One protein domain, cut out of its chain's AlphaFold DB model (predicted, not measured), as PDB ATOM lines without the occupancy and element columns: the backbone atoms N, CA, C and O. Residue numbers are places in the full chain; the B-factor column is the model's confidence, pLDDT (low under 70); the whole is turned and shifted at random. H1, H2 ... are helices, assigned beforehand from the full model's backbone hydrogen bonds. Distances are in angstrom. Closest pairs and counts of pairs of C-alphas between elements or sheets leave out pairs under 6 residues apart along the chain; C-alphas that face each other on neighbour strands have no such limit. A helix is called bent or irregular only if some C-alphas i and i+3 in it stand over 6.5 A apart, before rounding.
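Overview. This is residues 9 to 114 of the 114 residues of an uncharacterized protein of Flavobacteriaceae bacterium (UniProt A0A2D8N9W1). Four long helices, H1, H2, H4 and H5, stand side by side in a bowed row, each running back along the one before it, with the short helix H3 at the end where H2 turns into H4. H2 and H4 make the middle of the row; H1 packs on H2a at one side, and H5 is more loosely placed beside H4 at the other. The 106 printed residues hold five named helices in the order H1, H2, H3, H4, H5 and no named strand, and the class is all helix. The whole is compact, with a radius of gyration of the C-alphas of 14.9 A and spans of 42 by 31 by 19 A.

Along the chain. H1, residues 9 to 27, begins with C-alpha 9 at (320.444, 317.739, 155.862) and is 27.6 A long. H2, residues 32 to 55, was assigned as one helix by its hydrogen bonds but is bent: C-alphas 45 and 48 are 6.8 A apart. Its arms are H2a, residues 32 to 45, 19.8 A, and H2b, residues 48 to 55, 10.7 A, at a steep tilt of 39 degrees. H3 takes residues 57 to 62, 8.8 A. H4, residues 67 to 88, begins with C-alpha 67 at (314.419, 330.660, 140.600), is 32.3 A long and has a kink of 30 degrees near residue 76; it is neither bent nor irregular, but only just: C-alphas 72 and 75 are 6.1 A apart. H5, residues 94 to 112, 26.4 A, ends with C-alpha 112 at (306.943, 336.827, 154.848). It has a kink of 34 degrees near residue 106 and is only just irregular, with C-alphas 103 and 106 at 6.7 A.

Arrangement. H1 and H2a form a helical hairpin: they touch, closest at the C-alphas of Ile 26 and Arg 32, 4.2 A, and run opposite ways at a shallow tilt of 23 degrees. H2a touches H4, closest at the C-alphas of Ser 33 and Ser 88, 4.1 A, opposite ways at a shallow tilt of 30 degrees. H2b touches residues 67 to 74 of H4 alone, closest at the C-alphas of Tyr 54 and Ala 70, 5.1 A. H3 touches H2b only at the corner, and only just, with 3 pairs of C-alphas within 8 A, the closest those of Leu 53 and Ala 59, 5.7 A. H4 and H5 are close but not clearly touching, closest at the C-alphas of Leu 83 and Cys 100, 7.9 A, opposite ways at a shallow tilt of 27 degrees. H1 and H5 are apart. Every O i to N i+4 pair is within hydrogen-bond range in H2a, H2b and H3; the figures are 14 of 15 in H1, 14 of 18 in H4 and 13 of 15 in H5.

Size, cuts and confidence. The two C-alphas farthest apart, those of Lys 30 and Ser 57, are 43.0 A apart. The printed part has no cut, and the four links between its helices are tight. Mean pLDDT of the printed part is 78.1; 14 residues are under 70, among them residues 90 to 97.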
ATOM      1  N   ASP A   9     321.383 317.257 154.847       62.66
ATOM      2  CA  ASP A   9     320.444 317.739 155.862       62.66
ATOM      3  C   ASP A   9     321.138 318.024 157.198       62.66
ATOM      4  O   ASP A   9     320.815 318.995 157.877       62.66
ATOM      5  N   PHE A  10     322.159 317.237 157.556       68.88
ATOM      6  CA  PHE A  10     322.903 317.417 158.803       68.88
ATOM      7  C   PHE A  10     323.572 318.793 158.882       68.88
ATOM      8  O   PHE A  10     323.517 319.444 159.926       68.88
ATOM      9  N   PHE A  11     324.165 319.265 157.781       70.62
ATOM     10  CA  PHE A  11     324.779 320.593 157.732       70.62
ATOM     11  C   PHE A  11     323.741 321.711 157.805       70.62
ATOM     12  O   PHE A  11     323.997 322.702 158.482       70.62
ATOM     13  N   VAL A  12     322.575 321.540 157.173       72.38
ATOM     14  CA  VAL A  12     321.478 322.522 157.221       72.38
ATOM     15  C   VAL A  12     320.900 322.633 158.633       72.38
ATOM     16  O   VAL A  12     320.772 323.737 159.166       72.38
ATOM     17  N   TYR A  13     320.611 321.502 159.279       76.00
ATOM     18  CA  TYR A  13     320.130 321.488 160.663       76.00
ATOM     19  C   TYR A  13     321.183 322.029 161.634       76.00
ATOM     20  O   TYR A  13     320.851 322.812 162.524       76.00
ATOM     21  N   SER A  14     322.455 321.674 161.435       80.94
ATOM     22  CA  SER A  14     323.554 322.191 162.256       80.94
ATOM     23  C   SER A  14     323.716 323.700 162.085       80.94
ATOM     24  O   SER A  14     323.814 324.412 163.082       80.94
ATOM     25  N   SER A  15     323.688 324.218 160.850       81.12
ATOM     26  CA  SER A  15     323.757 325.662 160.609       81.12
ATOM     27  C   SER A  15     322.560 326.388 161.220       81.12
ATOM     28  O   SER A  15     322.753 327.408 161.868       81.12
ATOM     29  N   GLY A  16     321.348 325.833 161.109       80.88
ATOM     30  CA  GLY A  16     320.159 326.414 161.743       80.88
ATOM     31  C   GLY A  16     320.271 326.466 163.271       80.88
ATOM     32  O   GLY A  16     319.953 327.481 163.887       80.88
ATOM     33  N   PHE A  17     320.801 325.408 163.890       87.69
ATOM     34  CA  PHE A  17     321.052 325.384 165.331       87.69
ATOM     35  C   PHE A  17     322.065 326.454 165.764       87.69
ATOM     36  O   PHE A  17     321.813 327.205 166.711       87.69
ATOM     37  N   PHE A  18     323.196 326.558 165.061       87.19
ATOM     38  CA  PHE A  18     324.208 327.570 165.364       87.19
ATOM     39  C   PHE A  18     323.701 328.996 165.115       87.19
ATOM     40  O   PHE A  18     324.091 329.904 165.845       87.19
ATOM     41  N   GLU A  19     322.812 329.204 164.144       85.19
ATOM     42  CA  GLU A  19     322.238 330.520 163.860       85.19
ATOM     43  C   GLU A  19     321.391 331.013 165.034       85.19
ATOM     44  O   GLU A  19     321.581 332.134 165.507       85.19
ATOM     45  N   ILE A  20     320.536 330.145 165.581       85.19
ATOM     46  CA  ILE A  20     319.739 330.450 166.775       85.19
ATOM     47  C   ILE A  20     320.657 330.705 167.976       85.19
ATOM     48  O   ILE A  20     320.464 331.675 168.713       85.19
ATOM     49  N   LEU A  21     321.685 329.870 168.161       88.81
ATOM     50  CA  LEU A  21     322.635 330.001 169.265       88.81
ATOM     51  C   LEU A  21     323.393 331.338 169.213       88.81
ATOM     52  O   LEU A  21     323.439 332.066 170.208       88.81
ATOM     53  N   PHE A  22     323.960 331.690 168.058       85.88
ATOM     54  CA  PHE A  22     324.692 332.943 167.885       85.88
ATOM     55  C   PHE A  22     323.767 334.165 167.892       85.88
ATOM     56  O   PHE A  22     324.135 335.197 168.459       85.88
ATOM     57  N   GLY A  23     322.551 334.040 167.352       83.69
ATOM     58  CA  GLY A  23     321.503 335.055 167.462       83.69
ATOM     59  C   GLY A  23     321.153 335.359 168.918       83.69
ATOM     60  O   GLY A  23     321.078 336.523 169.312       83.69
ATOM     61  N   PHE A  24     321.054 334.327 169.758       84.94
ATOM     62  CA  PHE A  24     320.843 334.500 171.194       84.94
ATOM     63  C   PHE A  24     322.069 335.111 171.893       84.94
ATOM     64  O   PHE A  24     321.928 336.002 172.732       84.94
ATOM     65  N   MET A  25     323.288 334.707 171.515       83.00
ATOM     66  CA  MET A  25     324.524 335.306 172.043       83.00
ATOM     67  C   MET A  25     324.649 336.799 171.715       83.00
ATOM     68  O   MET A  25     325.203 337.543 172.524       83.00
ATOM     69  N   ILE A  26     324.112 337.257 170.579       80.50
ATOM     70  CA  ILE A  26     324.073 338.683 170.226       80.50
ATOM     71  C   ILE A  26     323.219 339.505 171.202       80.50
ATOM     72  O   ILE A  26     323.569 340.654 171.488       80.50
ATOM     73  N   LEU A  27     322.140 338.931 171.749       79.81
ATOM     74  CA  LEU A  27     321.293 339.605 172.743       79.81
ATOM     75  C   LEU A  27     322.049 339.864 174.053       79.81
ATOM     76  O   LEU A  27     321.797 340.851 174.751       79.81
ATOM     77  N   LEU A  28     323.021 339.011 174.379       82.31
ATOM     78  CA  LEU A  28     323.882 339.175 175.540       82.31
ATOM     79  C   LEU A  28     325.017 340.152 175.209       82.31
ATOM     80  O   LEU A  28     325.986 339.795 174.545       82.31
ATOM     81  N   LYS A  29     324.966 341.376 175.759       74.75
ATOM     82  CA  LYS A  29     326.009 342.418 175.580       74.75
ATOM     83  C   LYS A  29     327.448 341.906 175.744       74.75
ATOM     84  O   LYS A  29     328.332 342.376 175.042       74.75
ATOM     85  N   LYS A  30     327.676 340.943 176.644       77.94
ATOM     86  CA  LYS A  30     328.995 340.344 176.910       77.94
ATOM     87  C   LYS A  30     329.504 339.445 175.773       77.94
ATOM     88  O   LYS A  30     330.709 339.355 175.575       77.94
ATOM     89  N   PHE A  31     328.606 338.785 175.043       81.31
ATOM     90  CA  PHE A  31     328.938 337.854 173.958       81.31
ATOM     91  C   PHE A  31     328.637 338.420 172.573       81.31
ATOM     92  O   PHE A  31     328.828 337.725 171.581       81.31
ATOM     93  N   ARG A  32     328.217 339.685 172.490       78.50
ATOM     94  CA  ARG A  32     327.792 340.338 171.253       78.50
ATOM     95  C   ARG A  32     328.817 340.228 170.125       78.50
ATOM     96  O   ARG A  32     328.437 339.852 169.020       78.50
ATOM     97  N   SER A  33     330.094 340.505 170.398       80.12
ATOM     98  CA  SER A  33     331.147 340.380 169.383       80.12
ATOM     99  C   SER A  33     331.325 338.938 168.926       80.12
ATOM    100  O   SER A  33     331.370 338.686 167.731       80.12
ATOM    101  N   VAL A  34     331.347 337.979 169.859       83.69
ATOM    102  CA  VAL A  34     331.506 336.550 169.543       83.69
ATOM    103  C   VAL A  34     330.306 336.019 168.757       83.69
ATOM    104  O   VAL A  34     330.491 335.317 167.770       83.69
ATOM    105  N   GLY A  35     329.084 336.390 169.147       84.19
ATOM    106  CA  GLY A  35     327.858 336.016 168.445       84.19
ATOM    107  C   GLY A  35     327.805 336.602 167.035       84.19
ATOM    108  O   GLY A  35     327.522 335.883 166.086       84.19
ATOM    109  N   ALA A  36     328.160 337.876 166.863       84.81
ATOM    110  CA  ALA A  36     328.189 338.514 165.546       84.81
ATOM    111  C   ALA A  36     329.259 337.918 164.618       84.81
ATOM    112  O   ALA A  36     328.996 337.693 163.437       84.81
ATOM    113  N   LEU A  37     330.433 337.591 165.160       85.81
ATOM    114  CA  LEU A  37     331.496 336.896 164.433       85.81
ATOM    115  C   LEU A  37     331.078 335.452 164.078       85.81
ATOM    116  O   LEU A  37     331.343 334.983 162.973       85.81
ATOM    117  N   GLY A  38     330.343 334.780 164.970       87.00
ATOM    118  CA  GLY A  38     329.717 333.480 164.718       87.00
ATOM    119  C   GLY A  38     328.704 333.523 163.573       87.00
ATOM    120  O   GLY A  38     328.822 332.740 162.633       87.00
ATOM    121  N   ILE A  39     327.769 334.481 163.588       87.12
ATOM    122  CA  ILE A  39     326.810 334.690 162.486       87.12
ATOM    123  C   ILE A  39     327.537 335.008 161.178       87.12
ATOM    124  O   ILE A  39     327.160 334.488 160.131       87.12
ATOM    125  N   PHE A  40     328.598 335.818 161.217       87.94
ATOM    126  CA  PHE A  40     329.397 336.129 160.032       87.94
ATOM    127  C   PHE A  40     329.970 334.864 159.379       87.94
ATOM    128  O   PHE A  40     329.775 334.650 158.183       87.94
ATOM    129  N   PHE A  41     330.621 333.994 160.156       88.06
ATOM    130  CA  PHE A  41     331.140 332.726 159.634       88.06
ATOM    131  C   PHE A  41     330.032 331.793 159.140       88.06
ATOM    132  O   PHE A  41     330.194 331.131 158.115       88.06
ATOM    133  N   LEU A  42     328.899 331.758 159.837       86.88
ATOM    134  CA  LEU A  42     327.760 330.923 159.471       86.88
ATOM    135  C   LEU A  42     327.147 331.365 158.135       86.88
ATOM    136  O   LEU A  42     326.923 330.535 157.255       86.88
ATOM    137  N   LEU A  43     326.988 332.676 157.929       86.38
ATOM    138  CA  LEU A  43     326.547 333.254 156.658       86.38
ATOM    139  C   LEU A  43     327.486 332.887 155.503       86.38
ATOM    140  O   LEU A  43     326.996 332.602 154.410       86.38
ATOM    141  N   ILE A  44     328.805 332.851 155.727       85.88
ATOM    142  CA  ILE A  44     329.775 332.377 154.720       85.88
ATOM    143  C   ILE A  44     329.543 330.899 154.415       85.88
ATOM    144  O   ILE A  44     329.513 330.507 153.250       85.88
ATOM    145  N   LEU A  45     329.369 330.078 155.451       84.31
ATOM    146  CA  LEU A  45     329.237 328.631 155.308       84.31
ATOM    147  C   LEU A  45     327.937 328.222 154.596       84.31
ATOM    148  O   LEU A  45     327.922 327.238 153.858       84.31
ATOM    149  N   VAL A  46     326.863 328.994 154.773       82.12
ATOM    150  CA  VAL A  46     325.562 328.749 154.129       82.12
ATOM    151  C   VAL A  46     325.499 329.331 152.706       82.12
ATOM    152  O   VAL A  46     324.695 328.885 151.887       82.12
ATOM    153  N   PHE A  47     326.376 330.274 152.342       83.50
ATOM    154  CA  PHE A  47     326.392 330.895 151.007       83.50
ATOM    155  C   PHE A  47     326.496 329.888 149.834       83.50
ATOM    156  O   PHE A  47     325.694 329.987 148.900       83.50
ATOM    157  N   PRO A  48     327.364 328.854 149.869       78.50
ATOM    158  CA  PRO A  48     327.382 327.797 148.855       78.50
ATOM    159  C   PRO A  48     326.051 327.044 148.712       78.50
ATOM    160  O   PRO A  48     325.686 326.625 147.609       78.50
ATOM    161  N   ALA A  49     325.301 326.873 149.808       78.06
ATOM    162  CA  ALA A  49     323.996 326.221 149.766       78.06
ATOM    163  C   ALA A  49     322.975 327.066 148.985       78.06
ATOM    164  O   ALA A  49     322.245 326.509 148.162       78.06
ATOM    165  N   ASN A  50     323.000 328.393 149.157       79.69
ATOM    166  CA  ASN A  50     322.155 329.335 148.415       79.69
ATOM    167  C   ASN A  50     322.525 329.420 146.925       79.69
ATOM    168  O   ASN A  50     321.634 329.479 146.079       79.69
ATOM    169  N   ILE A  51     323.813 329.333 146.570       81.31
ATOM    170  CA  ILE A  51     324.228 329.236 145.156       81.31
ATOM    171  C   ILE A  51     323.654 327.974 144.512       81.31
ATOM    172  O   ILE A  51     323.141 328.018 143.393       81.31
ATOM    173  N   TYR A  52     323.715 326.837 145.206       76.25
ATOM    174  CA  TYR A  52     323.153 325.608 144.657       76.25
ATOM    175  C   TYR A  52     321.635 325.675 144.513       76.25
ATOM    176  O   TYR A  52     321.101 325.146 143.545       76.25
ATOM    177  N   LEU A  53     320.942 326.303 145.463       77.06
ATOM    178  CA  LEU A  53     319.498 326.510 145.382       77.06
ATOM    179  C   LEU A  53     319.114 327.216 144.073       77.06
ATOM    180  O   LEU A  53     318.160 326.827 143.411       77.06
ATOM    181  N   TYR A  54     319.911 328.198 143.646       79.81
ATOM    182  CA  TYR A  54     319.728 328.863 142.357       79.81
ATOM    183  C   TYR A  54     320.014 327.948 141.147       79.81
ATOM    184  O   TYR A  54     319.335 328.045 140.123       79.81
ATOM    185  N   GLN A  55     321.001 327.054 141.251       77.56
ATOM    186  CA  GLN A  55     321.402 326.163 140.152       77.56
ATOM    187  C   GLN A  55     320.525 324.908 140.011       77.56
ATOM    188  O   GLN A  55     320.418 324.371 138.912       77.56
ATOM    189  N   SER A  56     319.905 324.431 141.093       76.75
ATOM    190  CA  SER A  56     319.167 323.165 141.120       76.75
ATOM    191  C   SER A  56     317.658 323.380 141.163       76.75
ATOM    192  O   SER A  56     317.104 323.795 142.180       76.75
ATOM    193  N   SER A  57     316.982 323.024 140.070       72.94
ATOM    194  CA  SER A  57     315.517 323.056 139.967       72.94
ATOM    195  C   SER A  57     314.833 322.113 140.960       72.94
ATOM    196  O   SER A  57     313.775 322.434 141.478       72.94
ATOM    197  N   ASN A  58     315.465 320.984 141.291       73.19
ATOM    198  CA  ASN A  58     314.919 320.017 142.245       73.19
ATOM    199  C   ASN A  58     314.880 320.610 143.670       73.19
ATOM    200  O   ASN A  58     313.889 320.502 144.379       73.19
ATOM    201  N   ALA A  59     315.927 321.349 144.060       68.56
ATOM    202  CA  ALA A  59     315.953 322.047 145.346       68.56
ATOM    203  C   ALA A  59     314.956 323.220 145.415       68.56
ATOM    204  O   ALA A  59     314.452 323.521 146.493       68.56
ATOM    205  N   GLN A  60     314.670 323.870 144.281       73.81
ATOM    206  CA  GLN A  60     313.634 324.906 144.174       73.81
ATOM    207  C   GLN A  60     312.238 324.322 144.397       73.81
ATOM    208  O   GLN A  60     311.453 324.891 145.149       73.81
ATOM    209  N   GLU A  61     311.963 323.161 143.802       71.81
ATOM    210  CA  GLU A  61     310.678 322.470 143.913       71.81
ATOM    211  C   GLU A  61     310.428 321.931 145.330       71.81
ATOM    212  O   GLU A  61     309.346 322.122 145.875       71.81
ATOM    213  N   ILE A  62     311.450 321.356 145.980       73.50
ATOM    214  CA  ILE A  62     311.365 320.864 147.370       73.50
ATOM    215  C   ILE A  62     311.036 321.989 148.361       73.50
ATOM    216  O   ILE A  62     310.332 321.774 149.344       73.50
ATOM    217  N   LEU A  63     311.576 323.185 148.124       70.19
ATOM    218  CA  LEU A  63     311.386 324.345 148.994       70.19
ATOM    219  C   LEU A  63     310.254 325.268 148.510       70.19
ATOM    220  O   LEU A  63     310.046 326.318 149.114       70.19
ATOM    221  N   SER A  64     309.531 324.889 147.448       74.50
ATOM    222  CA  SER A  64     308.440 325.665 146.839       74.50
ATOM    223  C   SER A  64     308.823 327.110 146.485       74.50
ATOM    224  O   SER A  64     307.998 328.016 146.560       74.50
ATOM    225  N   ILE A  65     310.081 327.341 146.104       76.62
ATOM    226  CA  ILE A  65     310.638 328.670 145.802       76.62
ATOM    227  C   ILE A  65     310.922 328.805 144.317       76.62
ATOM    228  O   ILE A  65     311.446 327.884 143.690       76.62
ATOM    229  N   THR A  66     310.681 329.987 143.752       81.56
ATOM    230  CA  THR A  66     311.031 330.229 142.352       81.56
ATOM    231  C   THR A  66     312.526 330.510 142.185       81.56
ATOM    232  O   THR A  66     313.230 330.963 143.094       81.56
ATOM    233  N   LYS A  67     313.038 330.305 140.966       80.19
ATOM    234  CA  LYS A  67     314.419 330.660 140.600       80.19
ATOM    235  C   LYS A  67     314.741 332.138 140.856       80.19
ATOM    236  O   LYS A  67     315.877 332.465 141.200       80.19
ATOM    237  N   MET A  68     313.755 333.022 140.683       79.50
ATOM    238  CA  MET A  68     313.909 334.459 140.934       79.50
ATOM    239  C   MET A  68     314.088 334.738 142.426       79.50
ATOM    240  O   MET A  68     314.958 335.525 142.794       79.50
ATOM    241  N   ASP A  69     313.374 334.017 143.288       78.56
ATOM    242  CA  ASP A  69     313.526 334.142 144.740       78.56
ATOM    243  C   ASP A  69     314.914 333.703 145.192       78.56
ATOM    244  O   ASP A  69     315.581 334.411 145.948       78.56
ATOM    245  N   ALA A  70     315.402 332.571 144.679       79.69
ATOM    246  CA  ALA A  70     316.763 332.112 144.945       79.69
ATOM    247  C   ALA A  70     317.821 333.116 144.449       79.69
ATOM    248  O   ALA A  70     318.838 333.324 145.113       79.69
ATOM    249  N   LEU A  71     317.567 333.778 143.313       82.94
ATOM    250  CA  LEU A  71     318.452 334.807 142.769       82.94
ATOM    251  C   LEU A  71     318.491 336.061 143.648       82.94
ATOM    252  O   LEU A  71     319.573 336.597 143.847       82.94
ATOM    253  N   ILE A  72     317.355 336.514 144.190       81.62
ATOM    254  CA  ILE A  72     317.266 337.702 145.064       81.62
ATOM    255  C   ILE A  72     317.976 337.471 146.408       81.62
ATOM    256  O   ILE A  72     318.559 338.397 146.978       81.62
ATOM    257  N   ARG A  73     317.992 336.226 146.902       81.44
ATOM    258  CA  ARG A  73     318.667 335.854 148.159       81.44
ATOM    259  C   ARG A  73     320.183 336.042 148.109       81.44
ATOM    260  O   ARG A  73     320.776 336.478 149.092       81.44
ATOM    261  N   LEU A  74     320.808 335.753 146.968       82.06
ATOM    262  CA  LEU A  74     322.261 335.844 146.783       82.06
ATOM    263  C   LEU A  74     322.840 337.255 147.020       82.06
ATOM    264  O   LEU A  74     323.726 337.384 147.868       82.06
ATOM    265  N   PRO A  75     322.375 338.326 146.343       81.38
ATOM    266  CA  PRO A  75     322.868 339.676 146.585       81.38
ATOM    267  C   PRO A  75     322.489 340.176 147.979       81.38
ATOM    268  O   PRO A  75     323.253 340.936 148.564       81.38
ATOM    269  N   PHE A  76     321.363 339.729 148.544       79.38
ATOM    270  CA  PHE A  76     320.934 340.121 149.888       79.38
ATOM    271  C   PHE A  76     321.802 339.539 151.012       79.38
ATOM    272  O   PHE A  76     321.936 340.129 152.088       79.38
ATOM    273  N   GLN A  77     322.466 338.415 150.755       82.25
ATOM    274  CA  GLN A  77     323.398 337.826 151.708       82.25
ATOM    275  C   GLN A  77     324.649 338.696 151.923       82.25
ATOM    276  O   GLN A  77     325.244 338.649 152.997       82.25
ATOM    277  N   ILE A  78     325.019 339.546 150.957       82.62
ATOM    278  CA  ILE A  78     326.183 340.442 151.063       82.62
ATOM    279  C   ILE A  78     325.958 341.544 152.123       82.62
ATOM    280  O   ILE A  78     326.794 341.665 153.023       82.62
ATOM    281  N   PRO A  79     324.847 342.315 152.109       82.31
ATOM    282  CA  PRO A  79     324.500 343.229 153.196       82.31
ATOM    283  C   PRO A  79     324.451 342.560 154.572       82.31
ATOM    284  O   PRO A  79     324.973 343.125 155.532       82.31
ATOM    285  N   LEU A  80     323.874 341.353 154.669       82.06
ATOM    286  CA  LEU A  80     323.829 340.565 155.909       82.06
ATOM    287  C   LEU A  80     325.230 340.268 156.449       82.06
ATOM    288  O   LEU A  80     325.498 340.440 157.637       82.06
ATOM    289  N   LEU A  81     326.136 339.861 155.562       84.62
ATOM    290  CA  LEU A  81     327.518 339.548 155.895       84.62
ATOM    291  C   LEU A  81     328.273 340.783 156.409       84.62
ATOM    292  O   LEU A  81     328.932 340.734 157.449       84.62
ATOM    293  N   ILE A  82     328.138 341.912 155.709       82.31
ATOM    294  CA  ILE A  82     328.738 343.192 156.113       82.31
ATOM    295  C   ILE A  82     328.205 343.613 157.485       82.31
ATOM    296  O   ILE A  82     328.980 344.043 158.340       82.31
ATOM    297  N   LEU A  83     326.901 343.451 157.717       79.19
ATOM    298  CA  LEU A  83     326.252 343.791 158.979       79.19
ATOM    299  C   LEU A  83     326.772 342.917 160.123       79.19
ATOM    300  O   LEU A  83     327.152 343.460 161.158       79.19
ATOM    301  N   ALA A  84     326.865 341.599 159.935       82.25
ATOM    302  CA  ALA A  84     327.402 340.687 160.945       82.25
ATOM    303  C   ALA A  84     328.853 341.042 161.318       82.25
ATOM    304  O   ALA A  84     329.184 341.158 162.501       82.25
ATOM    305  N   TYR A  85     329.700 341.322 160.322       81.56
ATOM    306  CA  TYR A  85     331.074 341.770 160.561       81.56
ATOM    307  C   TYR A  85     331.131 343.108 161.306       81.56
ATOM    308  O   TYR A  85     331.917 343.282 162.239       81.56
ATOM    309  N   TRP A  86     330.282 344.062 160.929       76.69
ATOM    310  CA  TRP A  86     330.264 345.369 161.576       76.69
ATOM    311  C   TRP A  86     329.742 345.277 163.006       76.69
ATOM    312  O   TRP A  86     330.331 345.865 163.904       76.69
ATOM    313  N   HIS A  87     328.697 344.487 163.245       77.12
ATOM    314  CA  HIS A  87     328.125 344.266 164.570       77.12
ATOM    315  C   HIS A  87     329.092 343.531 165.514       77.12
ATOM    316  O   HIS A  87     328.973 343.665 166.734       77.12
ATOM    317  N   SER A  88     330.062 342.797 164.954       78.75
ATOM    318  CA  SER A  88     331.180 342.211 165.700       78.75
ATOM    319  C   SER A  88     332.172 343.254 166.208       78.75
ATOM    320  O   SER A  88     332.860 342.988 167.197       78.75
ATOM    321  N   LYS A  89     332.269 344.421 165.565       72.88
ATOM    322  CA  LYS A  89     333.036 345.552 166.088       72.88
ATOM    323  C   LYS A  89     332.116 346.402 166.964       72.88
ATOM    324  O   LYS A  89     331.014 346.752 166.555       72.88
ATOM    325  N   ASP A  90     332.573 346.794 168.148       62.53
ATOM    326  CA  ASP A  90     331.809 347.586 169.131       62.53
ATOM    327  C   ASP A  90     331.490 349.042 168.696       62.53
ATOM    328  O   ASP A  90     331.313 349.941 169.518       62.53
ATOM    329  N   PHE A  91     331.386 349.319 167.393       60.81
ATOM    330  CA  PHE A  91     331.001 350.625 166.868       60.81
ATOM    331  C   PHE A  91     329.477 350.770 166.865       60.81
ATOM    332  O   PHE A  91     328.786 350.409 165.913       60.81
ATOM    333  N   ASN A  92     328.937 351.344 167.939       61.44
ATOM    334  CA  ASN A  92     327.517 351.673 168.035       61.44
ATOM    335  C   ASN A  92     327.185 352.970 167.268       61.44
ATOM    336  O   ASN A  92     327.011 354.033 167.865       61.44
ATOM    337  N   SER A  93     327.090 352.899 165.938       62.34
ATOM    338  CA  SER A  93     326.584 354.013 165.124       62.34
ATOM    339  C   SER A  93     325.059 353.929 164.999       62.34
ATOM    340  O   SER A  93     324.528 353.092 164.268       62.34
ATOM    341  N   ARG A  94     324.329 354.813 165.700       65.38
ATOM    342  CA  ARG A  94     322.855 354.926 165.595       65.38
ATOM    343  C   ARG A  94     322.381 355.115 164.150       65.38
ATOM    344  O   ARG A  94     321.347 354.576 163.778       65.38
ATOM    345  N   PHE A  95     323.154 355.840 163.346       68.19
ATOM    346  CA  PHE A  95     322.862 356.087 161.937       68.19
ATOM    347  C   PHE A  95     322.874 354.793 161.110       68.19
ATOM    348  O   PHE A  95     321.978 354.557 160.304       68.19
ATOM    349  N   PHE A  96     323.850 353.917 161.361       69.25
ATOM    350  CA  PHE A  96     323.988 352.657 160.634       69.25
ATOM    351  C   PHE A  96     322.857 351.672 160.953       69.25
ATOM    352  O   PHE A  96     322.319 351.048 160.046       69.25
ATOM    353  N   ASN A  97     322.426 351.594 162.218       69.69
ATOM    354  CA  ASN A  97     321.265 350.776 162.589       69.69
ATOM    355  C   ASN A  97     320.000 351.191 161.823       69.69
ATOM    356  O   ASN A  97     319.270 350.329 161.348       69.69
ATOM    357  N   ILE A  98     319.760 352.498 161.665       73.06
ATOM    358  CA  ILE A  98     318.608 353.018 160.908       73.06
ATOM    359  C   ILE A  98     318.743 352.679 159.418       73.06
ATOM    360  O   ILE A  98     317.784 352.217 158.806       73.06
ATOM    361  N   PHE A  99     319.937 352.852 158.848       79.00
ATOM    362  CA  PHE A  99     320.217 352.506 157.455       79.00
ATOM    363  C   PHE A  99     319.971 351.017 157.164       79.00
ATOM    364  O   PHE A  99     319.284 350.676 156.201       79.00
ATOM    365  N   CYS A 100     320.459 350.128 158.033       69.12
ATOM    366  CA  CYS A 100     320.190 348.697 157.932       69.12
ATOM    367  C   CYS A 100     318.698 348.388 158.068       69.12
ATOM    368  O   CYS A 100     318.177 347.610 157.278       69.12
ATOM    369  N   LEU A 101     317.990 349.019 159.010       71.19
ATOM    370  CA  LEU A 101     316.552 348.803 159.182       71.19
ATOM    371  C   LEU A 101     315.778 349.124 157.891       71.19
ATOM    372  O   LEU A 101     314.933 348.342 157.465       71.19
ATOM    373  N   ILE A 102     316.119 350.234 157.231       79.50
ATOM    374  CA  ILE A 102     315.484 350.673 155.979       79.50
ATOM    375  C   ILE A 102     315.744 349.684 154.834       79.50
ATOM    376  O   ILE A 102     314.831 349.390 154.068       79.50
ATOM    377  N   ILE A 103     316.963 349.146 154.727       76.56
ATOM    378  CA  ILE A 103     317.316 348.164 153.690       76.56
ATOM    379  C   ILE A 103     316.635 346.812 153.926       76.56
ATOM    380  O   ILE A 103     316.240 346.153 152.968       76.56
ATOM    381  N   PHE A 104     316.497 346.390 155.185       76.81
ATOM    382  CA  PHE A 104     316.029 345.047 155.529       76.81
ATOM    383  C   PHE A 104     314.509 344.915 155.627       76.81
ATOM    384  O   PHE A 104     313.993 343.828 155.373       76.81
ATOM    385  N   ILE A 105     313.778 345.984 155.965       78.38
ATOM    386  CA  ILE A 105     312.308 345.944 156.083       78.38
ATOM    387  C   ILE A 105     311.629 345.422 154.803       78.38
ATOM    388  O   ILE A 105     310.841 344.481 154.916       78.38
ATOM    389  N   PRO A 106     311.930 345.941 153.593       77.25
ATOM    390  CA  PRO A 106     311.329 345.437 152.360       77.25
ATOM    391  C   PRO A 106     311.603 343.949 152.144       77.25
ATOM    392  O   PRO A 106     310.741 343.217 151.667       77.25
ATOM    393  N   THR A 107     312.792 343.486 152.530       71.81
ATOM    394  CA  THR A 107     313.189 342.091 152.348       71.81
ATOM    395  C   THR A 107     312.523 341.156 153.349       71.81
ATOM    396  O   THR A 107     312.112 340.066 152.965       71.81
ATOM    397  N   ILE A 108     312.368 341.581 154.605       76.19
ATOM    398  CA  ILE A 108     311.607 340.832 155.614       76.19
ATOM    399  C   ILE A 108     310.154 340.684 155.158       76.19
ATOM    400  O   ILE A 108     309.609 339.587 155.223       76.19
ATOM    401  N   ILE A 109     309.554 341.762 154.642       79.75
ATOM    402  CA  ILE A 109     308.190 341.731 154.100       79.75
ATOM    403  C   ILE A 109     308.108 340.760 152.917       79.75
ATOM    404  O   ILE A 109     307.245 339.892 152.927       79.75
ATOM    405  N   TYR A 110     309.034 340.848 151.956       78.12
ATOM    406  CA  TYR A 110     309.081 339.952 150.794       78.12
ATOM    407  C   TYR A 110     309.147 338.473 151.193       78.12
ATOM    408  O   TYR A 110     308.419 337.650 150.647       78.12
ATOM    409  N   PHE A 111     309.987 338.138 152.175       69.75
ATOM    410  CA  PHE A 111     310.132 336.771 152.676       69.75
ATOM    411  C   PHE A 111     308.925 336.268 153.475       69.75
ATOM    412  O   PHE A 111     308.682 335.069 153.491       69.75
ATOM    413  N   LEU A 112     308.191 337.158 154.148       74.81
ATOM    414  CA  LEU A 112     306.943 336.827 154.848       74.81
ATOM    415  C   LEU A 112     305.767 336.611 153.887       74.81
ATOM    416  O   LEU A 112     304.795 335.960 154.256       74.81
ATOM    417  N   THR A 113     305.836 337.191 152.688       75.44
ATOM    418  CA  THR A 113     304.804 337.072 151.645       75.44
ATOM    419  C   THR A 113     305.038 335.922 150.666       75.44
ATOM    420  O   THR A 113     304.233 335.751 149.751       75.44
ATOM    421  N   LEU A 114     306.143 335.193 150.829       66.44
ATOM    422  CA  LEU A 114     306.582 334.098 149.967       66.44
ATOM    423  C   LEU A 114     306.074 332.750 150.475       66.44
ATOM    424  O   LEU A 114     305.616 331.953 149.629       66.44
TER     425      LEU A 114